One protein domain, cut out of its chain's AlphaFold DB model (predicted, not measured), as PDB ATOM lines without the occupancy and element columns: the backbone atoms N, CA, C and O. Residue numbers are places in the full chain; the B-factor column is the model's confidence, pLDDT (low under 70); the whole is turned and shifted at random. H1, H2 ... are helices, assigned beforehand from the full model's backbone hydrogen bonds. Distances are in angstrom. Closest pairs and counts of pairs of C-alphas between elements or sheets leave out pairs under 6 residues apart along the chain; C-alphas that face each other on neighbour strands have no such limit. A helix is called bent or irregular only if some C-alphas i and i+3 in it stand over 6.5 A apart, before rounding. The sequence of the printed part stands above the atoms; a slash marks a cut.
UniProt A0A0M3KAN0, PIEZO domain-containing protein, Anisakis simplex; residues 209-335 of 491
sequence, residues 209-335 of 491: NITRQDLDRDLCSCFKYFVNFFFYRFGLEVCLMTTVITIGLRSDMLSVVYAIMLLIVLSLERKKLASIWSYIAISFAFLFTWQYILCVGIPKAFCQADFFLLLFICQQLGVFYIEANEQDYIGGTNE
ATOM      1  N   ASN A 209     219.667 270.002 166.298       84.19
ATOM      2  CA  ASN A 209     220.274 270.702 167.435       84.19
ATOM      3  C   ASN A 209     219.634 270.358 168.790       84.19
ATOM      4  O   ASN A 209     220.016 270.947 169.793       84.19
ATOM      5  N   ILE A 210     218.615 269.490 168.818       88.25
ATOM      6  CA  ILE A 210     217.850 269.186 170.030       88.25
ATOM      7  C   ILE A 210     218.147 267.764 170.480       88.25
ATOM      8  O   ILE A 210     217.828 266.798 169.783       88.25
ATOM      9  N   THR A 211     218.705 267.655 171.679       88.06
ATOM     10  CA  THR A 211     219.025 266.385 172.334       88.06
ATOM     11  C   THR A 211     218.071 266.108 173.497       88.06
ATOM     12  O   THR A 211     217.244 266.945 173.871       88.06
ATOM     13  N   ARG A 212     218.181 264.928 174.119       87.88
ATOM     14  CA  ARG A 212     217.437 264.609 175.351       87.88
ATOM     15  C   ARG A 212     217.725 265.577 176.509       87.88
ATOM     16  O   ARG A 212     216.836 265.774 177.338       87.88
ATOM     17  N   GLN A 213     218.919 266.163 176.584       84.81
ATOM     18  CA  GLN A 213     219.289 267.077 177.672       84.81
ATOM     19  C   GLN A 213     218.551 268.421 177.564       84.81
ATOM     20  O   GLN A 213     218.195 269.017 178.576       84.81
ATOM     21  N   ASP A 214     218.216 268.845 176.343       86.75
ATOM     22  CA  ASP A 214     217.511 270.106 176.081       86.75
ATOM     23  C   ASP A 214     216.008 270.054 176.407       86.75
ATOM     24  O   ASP A 214     215.342 271.092 176.435       86.75
ATOM     25  N   LEU A 215     215.462 268.857 176.665       86.62
ATOM     26  CA  LEU A 215     214.042 268.640 176.968       86.62
ATOM     27  C   LEU A 215     213.589 269.417 178.209       86.62
ATOM     28  O   LEU A 215     212.478 269.941 178.243       86.62
ATOM     29  N   ASP A 216     214.446 269.479 179.226       85.12
ATOM     30  CA  ASP A 216     214.102 270.013 180.544       85.12
ATOM     31  C   ASP A 216     214.445 271.503 180.704       85.12
ATOM     32  O   ASP A 216     214.190 272.068 181.764       85.12
ATOM     33  N   ARG A 217     214.974 272.144 179.652       86.25
ATOM     34  CA  ARG A 217     215.431 273.540 179.678       86.25
ATOM     35  C   ARG A 217     214.286 274.544 179.530       86.25
ATOM     36  O   ARG A 217     214.054 275.347 180.422       86.25
ATOM     37  N   ASP A 218     213.574 274.489 178.403       89.00
ATOM     38  CA  ASP A 218     212.547 275.465 178.018       89.00
ATOM     39  C   ASP A 218     211.355 274.773 177.345       89.00
ATOM     40  O   ASP A 218     211.504 273.731 176.704       89.00
ATOM     41  N   LEU A 219     210.169 275.397 177.384       90.12
ATOM     42  CA  LEU A 219     208.972 274.863 176.718       90.12
ATOM     43  C   LEU A 219     209.174 274.686 175.201       90.12
ATOM     44  O   LEU A 219     208.715 273.705 174.622       90.12
ATOM     45  N   CYS A 220     209.878 275.621 174.554       91.19
ATOM     46  CA  CYS A 220     210.143 275.563 173.115       91.19
ATOM     47  C   CYS A 220     211.063 274.386 172.751       91.19
ATOM     48  O   CYS A 220     210.784 273.651 171.804       91.19
ATOM     49  N   SER A 221     212.126 274.163 173.529       90.75
ATOM     50  CA  SER A 221     213.037 273.025 173.354       90.75
ATOM     51  C   SER A 221     212.328 271.696 173.622       90.75
ATOM     52  O   SER A 221     212.476 270.756 172.844       90.75
ATOM     53  N   CYS A 222     211.462 271.659 174.638       91.62
ATOM     54  CA  CYS A 222     210.591 270.524 174.933       91.62
ATOM     55  C   CYS A 222     209.660 270.185 173.758       91.62
ATOM     56  O   CYS A 222     209.599 269.036 173.316       91.62
ATOM     57  N   PHE A 223     208.993 271.188 173.181       92.31
ATOM     58  CA  PHE A 223     208.137 270.986 172.013       92.31
ATOM     59  C   PHE A 223     208.927 270.465 170.804       92.31
ATOM     60  O   PHE A 223     208.523 269.481 170.187       92.31
ATOM     61  N   LYS A 224     210.087 271.061 170.493       92.75
ATOM     62  CA  LYS A 224     210.954 270.597 169.395       92.75
ATOM     63  C   LYS A 224     211.443 269.160 169.610       92.75
ATOM     64  O   LYS A 224     211.486 268.388 168.653       92.75
ATOM     65  N   TYR A 225     211.766 268.789 170.851       92.94
ATOM     66  CA  TYR A 225     212.144 267.420 171.204       92.94
ATOM     67  C   TYR A 225     211.003 266.442 170.914       92.94
ATOM     68  O   TYR A 225     211.227 265.417 170.268       92.94
ATOM     69  N   PHE A 226     209.772 266.765 171.321       93.56
ATOM     70  CA  PHE A 226     208.624 265.917 171.010       93.56
ATOM     71  C   PHE A 226     208.345 265.851 169.506       93.56
ATOM     72  O   PHE A 226     208.092 264.765 169.002       93.56
ATOM     73  N   VAL A 227     208.483 266.941 168.748       92.38
ATOM     74  CA  VAL A 227     208.335 266.881 167.280       92.38
ATOM     75  C   VAL A 227     209.312 265.877 166.646       92.38
ATOM     76  O   VAL A 227     208.920 265.141 165.744       92.38
ATOM     77  N   ASN A 228     210.550 265.788 167.144       92.19
ATOM     78  CA  ASN A 228     211.528 264.806 166.665       92.19
ATOM     79  C   ASN A 228     211.248 263.375 167.157       92.19
ATOM     80  O   ASN A 228     211.333 262.424 166.384       92.19
ATOM     81  N   PHE A 229     210.966 263.209 168.453       92.50
ATOM     82  CA  PHE A 229     211.063 261.914 169.138       92.50
ATOM     83  C   PHE A 229     209.747 261.430 169.762       92.50
ATOM     84  O   PHE A 229     209.758 260.447 170.502       92.50
ATOM     85  N   PHE A 230     208.601 262.052 169.462       94.06
ATOM     86  CA  PHE A 230     207.301 261.633 170.003       94.06
ATOM     87  C   PHE A 230     207.017 260.158 169.711       94.06
ATOM     88  O   PHE A 230     206.753 259.389 170.632       94.06
ATOM     89  N   PHE A 231     207.147 259.737 168.448       94.25
ATOM     90  CA  PHE A 231     206.928 258.338 168.076       94.25
ATOM     91  C   PHE A 231     208.039 257.413 168.598       94.25
ATOM     92  O   PHE A 231     207.782 256.259 168.906       94.25
ATOM     93  N   TYR A 232     209.268 257.913 168.755       92.75
ATOM     94  CA  TYR A 232     210.349 257.142 169.374       92.75
ATOM     95  C   TYR A 232     210.050 256.823 170.850       92.75
ATOM     96  O   TYR A 232     210.331 255.721 171.313       92.75
ATOM     97  N   ARG A 233     209.452 257.764 171.592       91.50
ATOM     98  CA  ARG A 233     209.110 257.589 173.013       91.50
ATOM     99  C   ARG A 233     207.800 256.833 173.234       91.50
ATOM    100  O   ARG A 233     207.773 255.950 174.081       91.50
ATOM    101  N   PHE A 234     206.754 257.171 172.479       94.62
ATOM    102  CA  PHE A 234     205.380 256.689 172.693       94.62
ATOM    103  C   PHE A 234     204.864 255.759 171.580       94.62
ATOM    104  O   PHE A 234     203.658 255.555 171.432       94.62
ATOM    105  N   GLY A 235     205.748 255.243 170.723       94.56
ATOM    106  CA  GLY A 235     205.348 254.499 169.527       94.56
ATOM    107  C   GLY A 235     204.586 253.212 169.834       94.56
ATOM    108  O   GLY A 235     203.608 252.906 169.147       94.56
ATOM    109  N   LEU A 236     204.955 252.495 170.902       93.81
ATOM    110  CA  LEU A 236     204.256 251.279 171.318       93.81
ATOM    111  C   LEU A 236     202.836 251.599 171.802       93.81
ATOM    112  O   LEU A 236     201.885 250.939 171.392       93.81
ATOM    113  N   GLU A 237     202.672 252.647 172.607       94.81
ATOM    114  CA  GLU A 237     201.380 253.128 173.093       94.81
ATOM    115  C   GLU A 237     200.489 253.579 171.930       94.81
ATOM    116  O   GLU A 237     199.313 253.219 171.884       94.81
ATOM    117  N   VAL A 238     201.047 254.290 170.943       96.12
ATOM    118  CA  VAL A 238     200.327 254.674 169.718       96.12
ATOM    119  C   VAL A 238     199.882 253.438 168.926       96.12
ATOM    120  O   VAL A 238     198.741 253.397 168.456       96.12
ATOM    121  N   CYS A 239     200.727 252.407 168.811       95.69
ATOM    122  CA  CYS A 239     200.359 251.142 168.163       95.69
ATOM    123  C   CYS A 239     199.213 250.439 168.904       95.69
ATOM    124  O   CYS A 239     198.244 250.010 168.274       95.69
ATOM    125  N   LEU A 240     199.287 250.350 170.234       95.25
ATOM    126  CA  LEU A 240     198.246 249.741 171.064       95.25
ATOM    127  C   LEU A 240     196.915 250.495 170.937       95.25
ATOM    128  O   LEU A 240     195.881 249.872 170.691       95.25
ATOM    129  N   MET A 241     196.936 251.830 171.017       94.94
ATOM    130  CA  MET A 241     195.728 252.651 170.865       94.94
ATOM    131  C   MET A 241     195.120 252.513 169.469       94.94
ATOM    132  O   MET A 241     193.916 252.303 169.339       94.94
ATOM    133  N   THR A 242     195.946 252.548 168.421       94.38
ATOM    134  CA  THR A 242     195.477 252.359 167.039       94.38
ATOM    135  C   THR A 242     194.893 250.963 166.831       94.38
ATOM    136  O   THR A 242     193.893 250.817 166.130       94.38
ATOM    137  N   THR A 243     195.453 249.938 167.484       93.94
ATOM    138  CA  THR A 243     194.913 248.568 167.452       93.94
ATOM    139  C   THR A 243     193.507 248.531 168.049       93.94
ATOM    140  O   THR A 243     192.586 248.016 167.418       93.94
ATOM    141  N   VAL A 244     193.305 249.139 169.225       94.00
ATOM    142  CA  VAL A 244     191.988 249.227 169.882       94.00
ATOM    143  C   VAL A 244     190.981 250.016 169.037       94.00
ATOM    144  O   VAL A 244     189.834 249.592 168.904       94.00
ATOM    145  N   ILE A 245     191.401 251.124 168.420       92.00
ATOM    146  CA  ILE A 245     190.547 251.913 167.514       92.00
ATOM    147  C   ILE A 245     190.136 251.078 166.296       92.00
ATOM    148  O   ILE A 245     188.954 251.024 165.960       92.00
ATOM    149  N   THR A 246     191.087 250.386 165.666       89.31
ATOM    150  CA  THR A 246     190.841 249.544 164.483       89.31
ATOM    151  C   THR A 246     189.856 248.423 164.801       89.31
ATOM    152  O   THR A 246     188.891 248.207 164.070       89.31
ATOM    153  N   ILE A 247     190.043 247.772 165.948       90.62
ATOM    154  CA  ILE A 247     189.128 246.770 166.487       90.62
ATOM    155  C   ILE A 247     187.704 247.333 166.646       90.62
ATOM    156  O   ILE A 247     186.739 246.699 166.216       90.62
ATOM    157  N   GLY A 248     187.571 248.523 167.244       86.62
ATOM    158  CA  GLY A 248     186.274 249.163 167.467       86.62
ATOM    159  C   GLY A 248     185.557 249.529 166.165       86.62
ATOM    160  O   GLY A 248     184.360 249.281 166.037       86.62
ATOM    161  N   LEU A 249     186.292 250.062 165.183       84.81
ATOM    162  CA  LEU A 249     185.742 250.460 163.882       84.81
ATOM    163  C   LEU A 249     185.326 249.262 163.017       84.81
ATOM    164  O   LEU A 249     184.334 249.346 162.293       84.81
ATOM    165  N   ARG A 250     186.077 248.156 163.071       79.88
ATOM    166  CA  ARG A 250     185.896 247.017 162.165       79.88
ATOM    167  C   ARG A 250     184.874 245.997 162.678       79.88
ATOM    168  O   ARG A 250     184.019 245.562 161.904       79.88
ATOM    169  N   SER A 251     184.912 245.672 163.975       79.50
ATOM    170  CA  SER A 251     183.906 244.846 164.665       79.50
ATOM    171  C   SER A 251     183.516 243.539 163.933       79.50
ATOM    172  O   SER A 251     182.337 243.204 163.806       79.50
ATOM    173  N   ASP A 252     184.499 242.797 163.420       82.56
ATOM    174  CA  ASP A 252     184.320 241.550 162.658       82.56
ATOM    175  C   ASP A 252     185.267 240.421 163.124       82.56
ATOM    176  O   ASP A 252     185.980 240.557 164.119       82.56
ATOM    177  N   MET A 253     185.307 239.292 162.404       84.44
ATOM    178  CA  MET A 253     186.179 238.158 162.758       84.44
ATOM    179  C   MET A 253     187.674 238.519 162.770       84.44
ATOM    180  O   MET A 253     188.422 238.007 163.601       84.44
ATOM    181  N   LEU A 254     188.122 239.430 161.901       86.50
ATOM    182  CA  LEU A 254     189.509 239.909 161.893       86.50
ATOM    183  C   LEU A 254     189.821 240.772 163.122       86.50
ATOM    184  O   LEU A 254     190.931 240.727 163.650       86.50
ATOM    185  N   SER A 255     188.821 241.476 163.647       89.38
ATOM    186  CA  SER A 255     188.943 242.236 164.895       89.38
ATOM    187  C   SER A 255     189.218 241.326 166.101       89.38
ATOM    188  O   SER A 255     189.943 241.723 167.012       89.38
ATOM    189  N   VAL A 256     188.717 240.080 166.095       91.75
ATOM    190  CA  VAL A 256     189.056 239.068 167.117       91.75
ATOM    191  C   VAL A 256     190.535 238.688 167.027       91.75
ATOM    192  O   VAL A 256     191.216 238.638 168.050       91.75
ATOM    193  N   VAL A 257     191.063 238.487 165.814       91.44
ATOM    194  CA  VAL A 257     192.492 238.198 165.598       91.44
ATOM    195  C   VAL A 257     193.359 239.347 166.122       91.44
ATOM    196  O   VAL A 257     194.325 239.107 166.847       91.44
ATOM    197  N   TYR A 258     192.988 240.599 165.837       92.69
ATOM    198  CA  TYR A 258     193.686 241.773 166.371       92.69
ATOM    199  C   TYR A 258     193.602 241.874 167.897       92.69
ATOM    200  O   TYR A 258     194.592 242.228 168.533       92.69
ATOM    201  N   ALA A 259     192.471 241.511 168.504       94.50
ATOM    202  CA  ALA A 259     192.328 241.484 169.958       94.50
ATOM    203  C   ALA A 259     193.194 240.393 170.620       94.50
ATOM    204  O   ALA A 259     193.778 240.635 171.676       94.50
ATOM    205  N   ILE A 260     193.345 239.222 169.989       93.06
ATOM    206  CA  ILE A 260     194.281 238.181 170.449       93.06
ATOM    207  C   ILE A 260     195.719 238.705 170.392       93.06
ATOM    208  O   ILE A 260     196.465 238.579 171.363       93.06
ATOM    209  N   MET A 261     196.101 239.346 169.284       91.81
ATOM    210  CA  MET A 261     197.433 239.945 169.145       91.81
ATOM    211  C   MET A 261     197.677 241.048 170.180       91.81
ATOM    212  O   MET A 261     198.757 241.101 170.765       91.81
ATOM    213  N   LEU A 262     196.670 241.877 170.470       94.38
ATOM    214  CA  LEU A 262     196.732 242.897 171.518       94.38
ATOM    215  C   LEU A 262     197.044 242.281 172.893       94.38
ATOM    216  O   LEU A 262     197.919 242.780 173.600       94.38
ATOM    217  N   LEU A 263     196.378 241.180 173.258       94.12
ATOM    218  CA  LEU A 263     196.638 240.466 174.514       94.12
ATOM    219  C   LEU A 263     198.056 239.885 174.572       94.12
ATOM    220  O   LEU A 263     198.711 239.983 175.611       94.12
ATOM    221  N   ILE A 264     198.547 239.320 173.463       91.81
ATOM    222  CA  ILE A 264     199.919 238.798 173.368       91.81
ATOM    223  C   ILE A 264     200.929 239.930 173.583       91.81
ATOM    224  O   ILE A 264     201.818 239.795 174.419       91.81
ATOM    225  N   VAL A 265     200.774 241.059 172.883       92.94
ATOM    226  CA  VAL A 265     201.692 242.205 172.993       92.94
ATOM    227  C   VAL A 265     201.717 242.766 174.417       92.94
ATOM    228  O   VAL A 265     202.798 243.020 174.941       92.94
ATOM    229  N   LEU A 266     200.558 242.910 175.068       92.75
ATOM    230  CA  LEU A 266     200.463 243.415 176.446       92.75
ATOM    231  C   LEU A 266     201.034 242.452 177.499       92.75
ATOM    232  O   LEU A 266     201.373 242.885 178.597       92.75
ATOM    233  N   SER A 267     201.131 241.158 177.184       89.81
ATOM    234  CA  SER A 267     201.655 240.136 178.101       89.81
ATOM    235  C   SER A 267     203.180 239.995 178.045       89.81
ATOM    236  O   SER A 267     203.765 239.308 178.882       89.81
ATOM    237  N   LEU A 268     203.834 240.608 177.054       89.94
ATOM    238  CA  LEU A 268     205.272 240.494 176.828       89.94
ATOM    239  C   LEU A 268     206.020 241.736 177.317       89.94
ATOM    240  O   LEU A 268     205.587 242.871 177.155       89.94
ATOM    241  N   GLU A 269     207.209 241.512 177.868       86.50
ATOM    242  CA  GLU A 269     208.144 242.584 178.216       86.50
ATOM    243  C   GLU A 269     208.767 243.207 176.960       86.50
ATOM    244  O   GLU A 269     209.015 242.508 175.974       86.50
ATOM    245  N   ARG A 270     209.132 244.498 177.025       87.19
ATOM    246  CA  ARG A 270     209.709 245.261 175.896       87.19
ATOM    247  C   ARG A 270     210.884 244.546 175.220       87.19
ATOM    248  O   ARG A 270     210.946 244.520 173.996       87.19
ATOM    249  N   LYS A 271     211.783 243.921 175.993       85.31
ATOM    250  CA  LYS A 271     212.962 243.210 175.458       85.31
ATOM    251  C   LYS A 271     212.572 241.992 174.612       85.31
ATOM    252  O   LYS A 271     213.073 241.817 173.505       85.31
ATOM    253  N   LYS A 272     211.637 241.173 175.107       89.75
ATOM    254  CA  LYS A 272     211.101 240.021 174.359       89.75
ATOM    255  C   LYS A 272     210.281 240.487 173.158       89.75
ATOM    256  O   LYS A 272     210.394 239.918 172.075       89.75
ATOM    257  N   LEU A 273     209.503 241.551 173.346       92.25
ATOM    258  CA  LEU A 273     208.672 242.138 172.309       92.25
ATOM    259  C   LEU A 273     209.512 242.654 171.137       92.25
ATOM    260  O   LEU A 273     209.190 242.330 170.002       92.25
ATOM    261  N   ALA A 274     210.616 243.362 171.396       91.19
ATOM    262  CA  ALA A 274     211.523 243.867 170.362       91.19
ATOM    263  C   ALA A 274     212.091 242.746 169.471       91.19
ATOM    264  O   ALA A 274     212.180 242.911 168.255       91.19
ATOM    265  N   SER A 275     212.402 241.583 170.056       91.00
ATOM    266  CA  SER A 275     212.880 240.406 169.316       91.00
ATOM    267  C   SER A 275     211.797 239.812 168.402       91.00
ATOM    268  O   SER A 275     212.045 239.497 167.237       91.00
ATOM    269  N   ILE A 276     210.558 239.720 168.899       92.75
ATOM    270  CA  ILE A 276     209.434 239.102 168.176       92.75
ATOM    271  C   ILE A 276     208.753 240.087 167.201       92.75
ATOM    272  O   ILE A 276     208.078 239.668 166.261       92.75
ATOM    273  N   TRP A 277     208.949 241.399 167.368       94.44
ATOM    274  CA  TRP A 277     208.204 242.441 166.649       94.44
ATOM    275  C   TRP A 277     208.317 242.353 165.126       94.44
ATOM    276  O   TRP A 277     207.364 242.664 164.414       94.44
ATOM    277  N   SER A 278     209.459 241.890 164.610       92.56
ATOM    278  CA  SER A 278     209.645 241.675 163.169       92.56
ATOM    279  C   SER A 278     208.628 240.681 162.594       92.56
ATOM    280  O   SER A 278     208.031 240.950 161.550       92.56
ATOM    281  N   TYR A 279     208.353 239.587 163.308       92.56
ATOM    282  CA  TYR A 279     207.345 238.599 162.929       92.56
ATOM    283  C   TYR A 279     205.927 239.166 163.028       92.56
ATOM    284  O   TYR A 279     205.108 238.909 162.147       92.56
ATOM    285  N   ILE A 280     205.648 239.987 164.047       92.38
ATOM    286  CA  ILE A 280     204.356 240.679 164.191       92.38
ATOM    287  C   ILE A 280     204.129 241.608 162.992       92.38
ATOM    288  O   ILE A 280     203.103 241.506 162.325       92.38
ATOM    289  N   ALA A 281     205.099 242.460 162.653       94.00
ATOM    290  CA  ALA A 281     204.985 243.386 161.527       94.00
ATOM    291  C   ALA A 281     204.769 242.665 160.185       94.00
ATOM    292  O   ALA A 281     203.924 243.080 159.391       94.00
ATOM    293  N   ILE A 282     205.484 241.560 159.946       92.31
ATOM    294  CA  ILE A 282     205.304 240.735 158.740       92.31
ATOM    295  C   ILE A 282     203.914 240.087 158.720       92.31
ATOM    296  O   ILE A 282     203.260 240.094 157.679       92.31
ATOM    297  N   SER A 283     203.438 239.577 159.859       91.38
ATOM    298  CA  SER A 283     202.094 239.003 159.984       91.38
ATOM    299  C   SER A 283     201.006 240.030 159.653       91.38
ATOM    300  O   SER A 283     200.128 239.756 158.838       91.38
ATOM    301  N   PHE A 284     201.106 241.254 160.181       91.56
ATOM    302  CA  PHE A 284     200.168 242.336 159.856       91.56
ATOM    303  C   PHE A 284     200.234 242.756 158.383       91.56
ATOM    304  O   PHE A 284     199.192 242.993 157.776       91.56
ATOM    305  N   ALA A 285     201.425 242.802 157.780       92.06
ATOM    306  CA  ALA A 285     201.577 243.104 156.356       92.06
ATOM    307  C   ALA A 285     200.939 242.024 155.462       92.06
ATOM    308  O   ALA A 285     200.293 242.337 154.457       92.06
ATOM    309  N   PHE A 286     201.082 240.751 155.848       90.75
ATOM    310  CA  PHE A 286     200.423 239.635 155.175       90.75
ATOM    311  C   PHE A 286     198.902 239.711 155.331       90.75
ATOM    312  O   PHE A 286     198.200 239.666 154.326       90.75
ATOM    313  N   LEU A 287     198.397 239.898 156.556       88.75
ATOM    314  CA  LEU A 287     196.962 240.046 156.821       88.75
ATOM    315  C   LEU A 287     196.360 241.209 156.027       88.75
ATOM    316  O   LEU A 287     195.300 241.040 155.441       88.75
ATOM    317  N   PHE A 288     197.048 242.347 155.948       88.50
ATOM    318  CA  PHE A 288     196.616 243.507 155.165       88.50
ATOM    319  C   PHE A 288     196.514 243.203 153.662       88.50
ATOM    320  O   PHE A 288     195.533 243.553 153.006       88.50
ATOM    321  N   THR A 289     197.501 242.493 153.108       88.44
ATOM    322  CA  THR A 289     197.488 242.096 151.691       88.44
ATOM    323  C   THR A 289     196.396 241.061 151.419       88.44
ATOM    324  O   THR A 289     195.632 241.190 150.464       88.44
ATOM    325  N   TRP A 290     196.289 240.059 152.290       86.81
ATOM    326  CA  TRP A 290     195.270 239.015 152.232       86.81
ATOM    327  C   TRP A 290     193.856 239.595 152.321       86.81
ATOM    328  O   TRP A 290     192.982 239.220 151.544       86.81
ATOM    329  N   GLN A 291     193.644 240.563 153.214       84.31
ATOM    330  CA  GLN A 291     192.387 241.294 153.331       84.31
ATOM    331  C   GLN A 291     192.002 241.954 152.018       84.31
ATOM    332  O   GLN A 291     190.865 241.793 151.600       84.31
ATOM    333  N   TYR A 292     192.921 242.657 151.353       82.56
ATOM    334  CA  TYR A 292     192.607 243.301 150.081       82.56
ATOM    335  C   TYR A 292     192.234 242.285 148.993       82.56
ATOM    336  O   TYR A 292     191.262 242.499 148.277       82.56
ATOM    337  N   ILE A 293     192.949 241.157 148.916       82.00
ATOM    338  CA  ILE A 293     192.651 240.077 147.960       82.00
ATOM    339  C   ILE A 293     191.247 239.503 148.204       82.00
ATOM    340  O   ILE A 293     190.495 239.317 147.252       82.00
ATOM    341  N   LEU A 294     190.861 239.285 149.466       77.31
ATOM    342  CA  LEU A 294     189.496 238.879 149.817       77.31
ATOM    343  C   LEU A 294     188.462 239.995 149.567       77.31
ATOM    344  O   LEU A 294     187.322 239.714 149.205       77.31
ATOM    345  N   CYS A 295     188.848 241.262 149.753       68.75
ATOM    346  CA  CYS A 295     187.982 242.435 149.581       68.75
ATOM    347  C   CYS A 295     187.733 242.812 148.123       68.75
ATOM    348  O   CYS A 295     186.861 243.644 147.893       68.75
ATOM    349  N   VAL A 296     188.372 242.156 147.145       66.25
ATOM    350  CA  VAL A 296     187.919 242.202 145.743       66.25
ATOM    351  C   VAL A 296     186.415 241.846 145.619       66.25
ATOM    352  O   VAL A 296     185.809 242.158 144.601       66.25
ATOM    353  N   GLY A 297     185.774 241.323 146.685       53.94
ATOM    354  CA  GLY A 297     184.314 241.231 146.836       53.94
ATOM    355  C   GLY A 297     183.570 242.015 147.957       53.94
ATOM    356  O   GLY A 297     182.351 241.882 147.973       53.94
ATOM    357  N   ILE A 298     184.157 242.788 148.908       43.91
ATOM    358  CA  ILE A 298     183.377 243.470 150.008       43.91
ATOM    359  C   ILE A 298     184.032 244.797 150.559       43.91
ATOM    360  O   ILE A 298     185.163 245.096 150.196       43.91
ATOM    361  N   PRO A 299     183.369 245.658 151.390       49.16
ATOM    362  CA  PRO A 299     183.135 247.102 151.188       49.16
ATOM    363  C   PRO A 299     184.247 248.086 151.641       49.16
ATOM    364  O   PRO A 299     185.065 247.815 152.518       49.16
ATOM    365  N   LYS A 300     184.156 249.319 151.111       49.75
ATOM    366  CA  LYS A 300     185.182 250.386 151.040       49.75
ATOM    367  C   LYS A 300     185.619 251.071 152.357       49.75
ATOM    368  O   LYS A 300     186.632 251.760 152.368       49.75
ATOM    369  N   ALA A 301     184.902 250.930 153.475       50.47
ATOM    370  CA  ALA A 301     185.150 251.757 154.673       50.47
ATOM    371  C   ALA A 301     186.232 251.218 155.639       50.47
ATOM    372  O   ALA A 301     186.671 251.943 156.530       50.47
ATOM    373  N   PHE A 302     186.679 249.966 155.484       56.72
ATOM    374  CA  PHE A 302     187.447 249.272 156.530       56.72
ATOM    375  C   PHE A 302     188.977 249.345 156.370       56.72
ATOM    376  O   PHE A 302     189.693 249.305 157.365       56.72
ATOM    377  N   CYS A 303     189.500 249.544 155.157       66.31
ATOM    378  CA  CYS A 303     190.943 249.422 154.893       66.31
ATOM    379  C   CYS A 303     191.804 250.608 155.372       66.31
ATOM    380  O   CYS A 303     193.027 250.484 155.443       66.31
ATOM    381  N   GLN A 304     191.212 251.768 155.687       77.44
ATOM    382  CA  GLN A 304     191.987 252.951 156.095       77.44
ATOM    383  C   GLN A 304     192.554 252.821 157.514       77.44
ATOM    384  O   GLN A 304     193.714 253.162 157.739       77.44
ATOM    385  N   ALA A 305     191.769 252.298 158.462       84.50
ATOM    386  CA  ALA A 305     192.240 252.061 159.828       84.50
ATOM    387  C   ALA A 305     193.348 250.993 159.854       84.50
ATOM    388  O   ALA A 305     194.397 251.208 160.463       84.50
ATOM    389  N   ASP A 306     193.156 249.906 159.097       86.94
ATOM    390  CA  ASP A 306     194.126 248.813 158.954       86.94
ATOM    391  C   ASP A 306     195.479 249.312 158.398       86.94
ATOM    392  O   ASP A 306     196.542 248.861 158.830       86.94
ATOM    393  N   PHE A 307     195.472 250.311 157.506       89.19
ATOM    394  CA  PHE A 307     196.702 250.950 157.026       89.19
ATOM    395  C   PHE A 307     197.431 251.754 158.094       89.19
ATOM    396  O   PHE A 307     198.647 251.625 158.207       89.19
ATOM    397  N   PHE A 308     196.733 252.593 158.867       91.06
ATOM    398  CA  PHE A 308     197.388 253.358 159.934       91.06
ATOM    399  C   PHE A 308     197.949 252.426 161.007       91.06
ATOM    400  O   PHE A 308     199.054 252.656 161.502       91.06
ATOM    401  N   LEU A 309     197.240 251.332 161.295       93.44
ATOM    402  CA  LEU A 309     197.732 250.274 162.164       93.44
ATOM    403  C   LEU A 309     199.027 249.654 161.619       93.44
ATOM    404  O   LEU A 309     200.037 249.633 162.324       93.44
ATOM    405  N   LEU A 310     199.035 249.218 160.354       93.81
ATOM    406  CA  LEU A 310     200.230 248.662 159.715       93.81
ATOM    407  C   LEU A 310     201.383 249.676 159.680       93.81
ATOM    408  O   LEU A 310     202.519 249.327 160.007       93.81
ATOM    409  N   LEU A 311     201.095 250.933 159.327       94.31
ATOM    410  CA  LEU A 311     202.060 252.029 159.292       94.31
ATOM    411  C   LEU A 311     202.743 252.181 160.650       94.31
ATOM    412  O   LEU A 311     203.972 252.139 160.702       94.31
ATOM    413  N   PHE A 312     201.984 252.326 161.738       95.75
ATOM    414  CA  PHE A 312     202.566 252.508 163.067       95.75
ATOM    415  C   PHE A 312     203.322 251.266 163.544       95.75
ATOM    416  O   PHE A 312     204.439 251.415 164.035       95.75
ATOM    417  N   ILE A 313     202.817 250.052 163.299       95.56
ATOM    418  CA  ILE A 313     203.548 248.813 163.617       95.56
ATOM    419  C   ILE A 313     204.906 248.772 162.896       95.56
ATOM    420  O   ILE A 313     205.929 248.436 163.500       95.56
ATOM    421  N   CYS A 314     204.944 249.163 161.620       94.56
ATOM    422  CA  CYS A 314     206.180 249.209 160.837       94.56
ATOM    423  C   CYS A 314     207.125 250.331 161.292       94.56
ATOM    424  O   CYS A 314     208.338 250.139 161.321       94.56
ATOM    425  N   GLN A 315     206.598 251.496 161.684       93.62
ATOM    426  CA  GLN A 315     207.425 252.548 162.283       93.62
ATOM    427  C   GLN A 315     208.022 252.084 163.621       93.62
ATOM    428  O   GLN A 315     209.201 252.329 163.873       93.62
ATOM    429  N   GLN A 316     207.255 251.357 164.438       95.44
ATOM    430  CA  GLN A 316     207.725 250.815 165.715       95.44
ATOM    431  C   GLN A 316     208.813 249.749 165.523       95.44
ATOM    432  O   GLN A 316     209.739 249.669 166.325       95.44
ATOM    433  N   LEU A 317     208.772 248.988 164.421       94.19
ATOM    434  CA  LEU A 317     209.872 248.095 164.042       94.19
ATOM    435  C   LEU A 317     211.179 248.873 163.822       94.19
ATOM    436  O   LEU A 317     212.243 248.422 164.237       94.19
ATOM    437  N   GLY A 318     211.098 250.056 163.207       91.12
ATOM    438  CA  GLY A 318     212.239 250.960 163.060       91.12
ATOM    439  C   GLY A 318     212.769 251.471 164.403       91.12
ATOM    440  O   GLY A 318     213.979 251.513 164.595       91.12
ATOM    441  N   VAL A 319     211.878 251.793 165.346       92.56
ATOM    442  CA  VAL A 319     212.255 252.213 166.707       92.56
ATOM    443  C   VAL A 319     212.993 251.094 167.446       92.56
ATOM    444  O   VAL A 319     214.076 251.336 167.971       92.56
ATOM    445  N   PHE A 320     212.486 249.857 167.417       92.94
ATOM    446  CA  PHE A 320     213.180 248.719 168.034       92.94
ATOM    447  C   PHE A 320     214.524 248.400 167.372       92.94
ATOM    448  O   PHE A 320     215.456 247.988 168.056       92.94
ATOM    449  N   TYR A 321     214.651 248.621 166.061       90.19
ATOM    450  CA  TYR A 321     215.936 248.493 165.376       90.19
ATOM    451  C   TYR A 321     216.957 249.530 165.864       90.19
ATOM    452  O   TYR A 321     218.116 249.182 166.073       90.19
ATOM    453  N   ILE A 322     216.532 250.781 166.081       88.06
ATOM    454  CA  ILE A 322     217.390 251.832 166.654       88.06
ATOM    455  C   ILE A 322     217.791 251.454 168.086       88.06
ATOM    456  O   ILE A 322     218.972 251.467 168.401       88.06
ATOM    457  N   GLU A 323     216.835 251.038 168.923       87.94
ATOM    458  CA  GLU A 323     217.101 250.620 170.312       87.94
ATOM    459  C   GLU A 323     218.076 249.439 170.418       87.94
ATOM    460  O   GLU A 323     218.833 249.358 171.380       87.94
ATOM    461  N   ALA A 324     218.066 248.522 169.447       86.94
ATOM    462  CA  ALA A 324     218.961 247.369 169.431       86.94
ATOM    463  C   ALA A 324     220.386 247.706 168.954       86.94
ATOM    464  O   ALA A 324     221.335 247.046 169.374       86.94
ATOM    465  N   ASN A 325     220.535 248.701 168.073       84.69
ATOM    466  CA  ASN A 325     221.800 248.991 167.394       84.69
ATOM    467  C   ASN A 325     222.532 250.235 167.924       84.69
ATOM    468  O   ASN A 325     223.748 250.318 167.769       84.69
ATOM    469  N   GLU A 326     221.825 251.198 168.518       79.06
ATOM    470  CA  GLU A 326     222.384 252.479 168.967       79.06
ATOM    471  C   GLU A 326     222.147 252.669 170.473       79.06
ATOM    472  O   GLU A 326     221.059 253.050 170.903       79.06
ATOM    473  N   GLN A 327     223.181 252.410 171.286       68.81
ATOM    474  CA  GLN A 327     223.115 252.566 172.749       68.81
ATOM    475  C   GLN A 327     223.050 254.042 173.183       68.81
ATOM    476  O   GLN A 327     222.252 254.381 174.055       68.81
ATOM    477  N   ASP A 328     223.809 254.926 172.525       73.50
ATOM    478  CA  ASP A 328     223.861 256.370 172.810       73.50
ATOM    479  C   ASP A 328     223.059 257.183 171.779       73.50
ATOM    480  O   ASP A 328     223.556 258.101 171.122       73.50
ATOM    481  N   TYR A 329     221.785 256.829 171.603       83.38
ATOM    482  CA  TYR A 329     220.901 257.569 170.707       83.38
ATOM    483  C   TYR A 329     220.617 258.984 171.234       83.38
ATOM    484  O   TYR A 329     220.279 259.171 172.402       83.38
ATOM    485  N   ILE A 330     220.640 259.990 170.353       85.00
ATOM    486  CA  ILE A 330     220.346 261.410 170.664       85.00
ATOM    487  C   ILE A 330     218.985 261.640 171.354       85.00
ATOM    488  O   ILE A 330     218.817 262.599 172.113       85.00
ATOM    489  N   GLY A 331     218.017 260.746 171.122       82.75
ATOM    490  CA  GLY A 331     216.710 260.745 171.784       82.75
ATOM    491  C   GLY A 331     216.732 260.243 173.239       82.75
ATOM    492  O   GLY A 331     215.758 260.462 173.966       82.75
ATOM    493  N   GLY A 332     217.832 259.638 173.693       84.62
ATOM    494  CA  GLY A 332     218.018 259.016 175.009       84.62
ATOM    495  C   GLY A 332     217.457 257.592 175.107       84.62
ATOM    496  O   GLY A 332     216.687 257.167 174.258       84.62
ATOM    497  N   THR A 333     217.801 256.874 176.180       84.50
ATOM    498  CA  THR A 333     217.398 255.472 176.399       84.50
ATOM    499  C   THR A 333     215.900 255.301 176.682       84.50
ATOM    500  O   THR A 333     215.285 256.112 177.380       84.50
ATOM    501  N   ASN A 334     215.327 254.224 176.140       83.94
ATOM    502  CA  ASN A 334     213.942 253.776 176.315       83.94
ATOM    503  C   ASN A 334     213.818 252.531 177.222       83.94
ATOM    504  O   ASN A 334     212.745 251.921 177.308       83.94
ATOM    505  N   GLU A 335     214.904 252.121 177.880       79.06
ATOM    506  CA  GLU A 335     214.874 250.974 178.784       79.06
ATOM    507  C   GLU A 335     214.022 251.242 180.034       79.06
ATOM    508  O   GLU A 335     214.022 252.329 180.615       79.06
TER     509      GLU A 335
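This is residues 209 to 335 of the 491 residues of the protein "PIEZO domain-containing protein" of Anisakis simplex (UniProt A0A0M3KAN0). Four helical pieces, H2b, H3, H4 and H5, stand side by side as an up-and-down bundle, each running against the one before it in the chain. At one end of the bundle the first arm of the bent helix H2, H2a, turns away from it, with the short helix H1 packed on residues 221 to 225 of that arm. The printed part has 127 residues with five named helices, in the order H1, H2, H3, H4, H5, and no named strand; the class is all helix. The whole is only just loose, close to compact, with a radius of gyration of the C-alphas of 16.9 A, and its elongated outline spans 54 by 30 by 21 A.

Begin at Asn 209 and find C-alpha 213 at (219.289, 267.077, 177.672), where H1, residues 213 to 216, starts; it is irregular, but only just, its C-alphas 213 and 216 being 6.6 A apart. H2, residues 219 to 250, was assigned as one helix by its hydrogen bonds but is bent, with C-alphas 233 and 236 8.1 A apart. Its arm H2a, residues 219 to 233, is 17.7 A long and irregular, C-alphas 228 and 231 being 8.1 A apart; its arm H2b, residues 236 to 250, is 21.0 A long. H3 runs through residues 253 to 267, 21.9 A. Look next at C-alpha 270, (209.709, 245.261, 175.896), where H4, residues 270 to 295, begins its 34.2 A; it is irregular, C-alphas 275 and 278 being 7.1 A apart, with a kink of 50 degrees near residue 277. H5, residues 303 to 325, is 33.3 A long and ends at C-alpha 325, (221.800, 248.991, 167.394).

Start with the bundle of H2b, H3, H4 and H5; in the whole domain the helix packing is mostly aligned, 3 of the 4 pairs of helices that touch and have a tilt being at a shallow one. H2b and H3 form a helical hairpin and touch, closest at the C-alphas of Ile 247 and Ser 255, 4.8 A, at a shallow tilt of 22 degrees, opposite ways. H2b also touches H5, closest at the C-alphas of Thr 246 and Ala 305, 5.5 A, at 16 degrees, opposite ways. H4 and H5 form the other helical hairpin, closest at the C-alphas of Ala 274 and Phe 320, 5.6 A. H3 and H4 are close but not clearly touching, the closest C-alphas, of Val 265 and Leu 273, being 7.0 A apart. H2b and H4 are apart, and so are H3 and H5. Residues 231 to 232 of H2a only just touch residues 316 to 319 of H5, with 3 pairs of C-alphas within 8 A, at 82 degrees, about perpendicular. In H2b, H3 and H5 every O i to N i+4 pair is within hydrogen-bond range; in H2a 9 of 11 are and in H4 19 of 22, while H1 is too short for such a pair.

The C-alphas of Arg 217 and Gly 297, the two farthest apart, are 55.6 A from each other. The printed part has no cut and no long link. The mean pLDDT of the printed part is 87.1; look for values under 70 at residues 295 to 303 and residue 327.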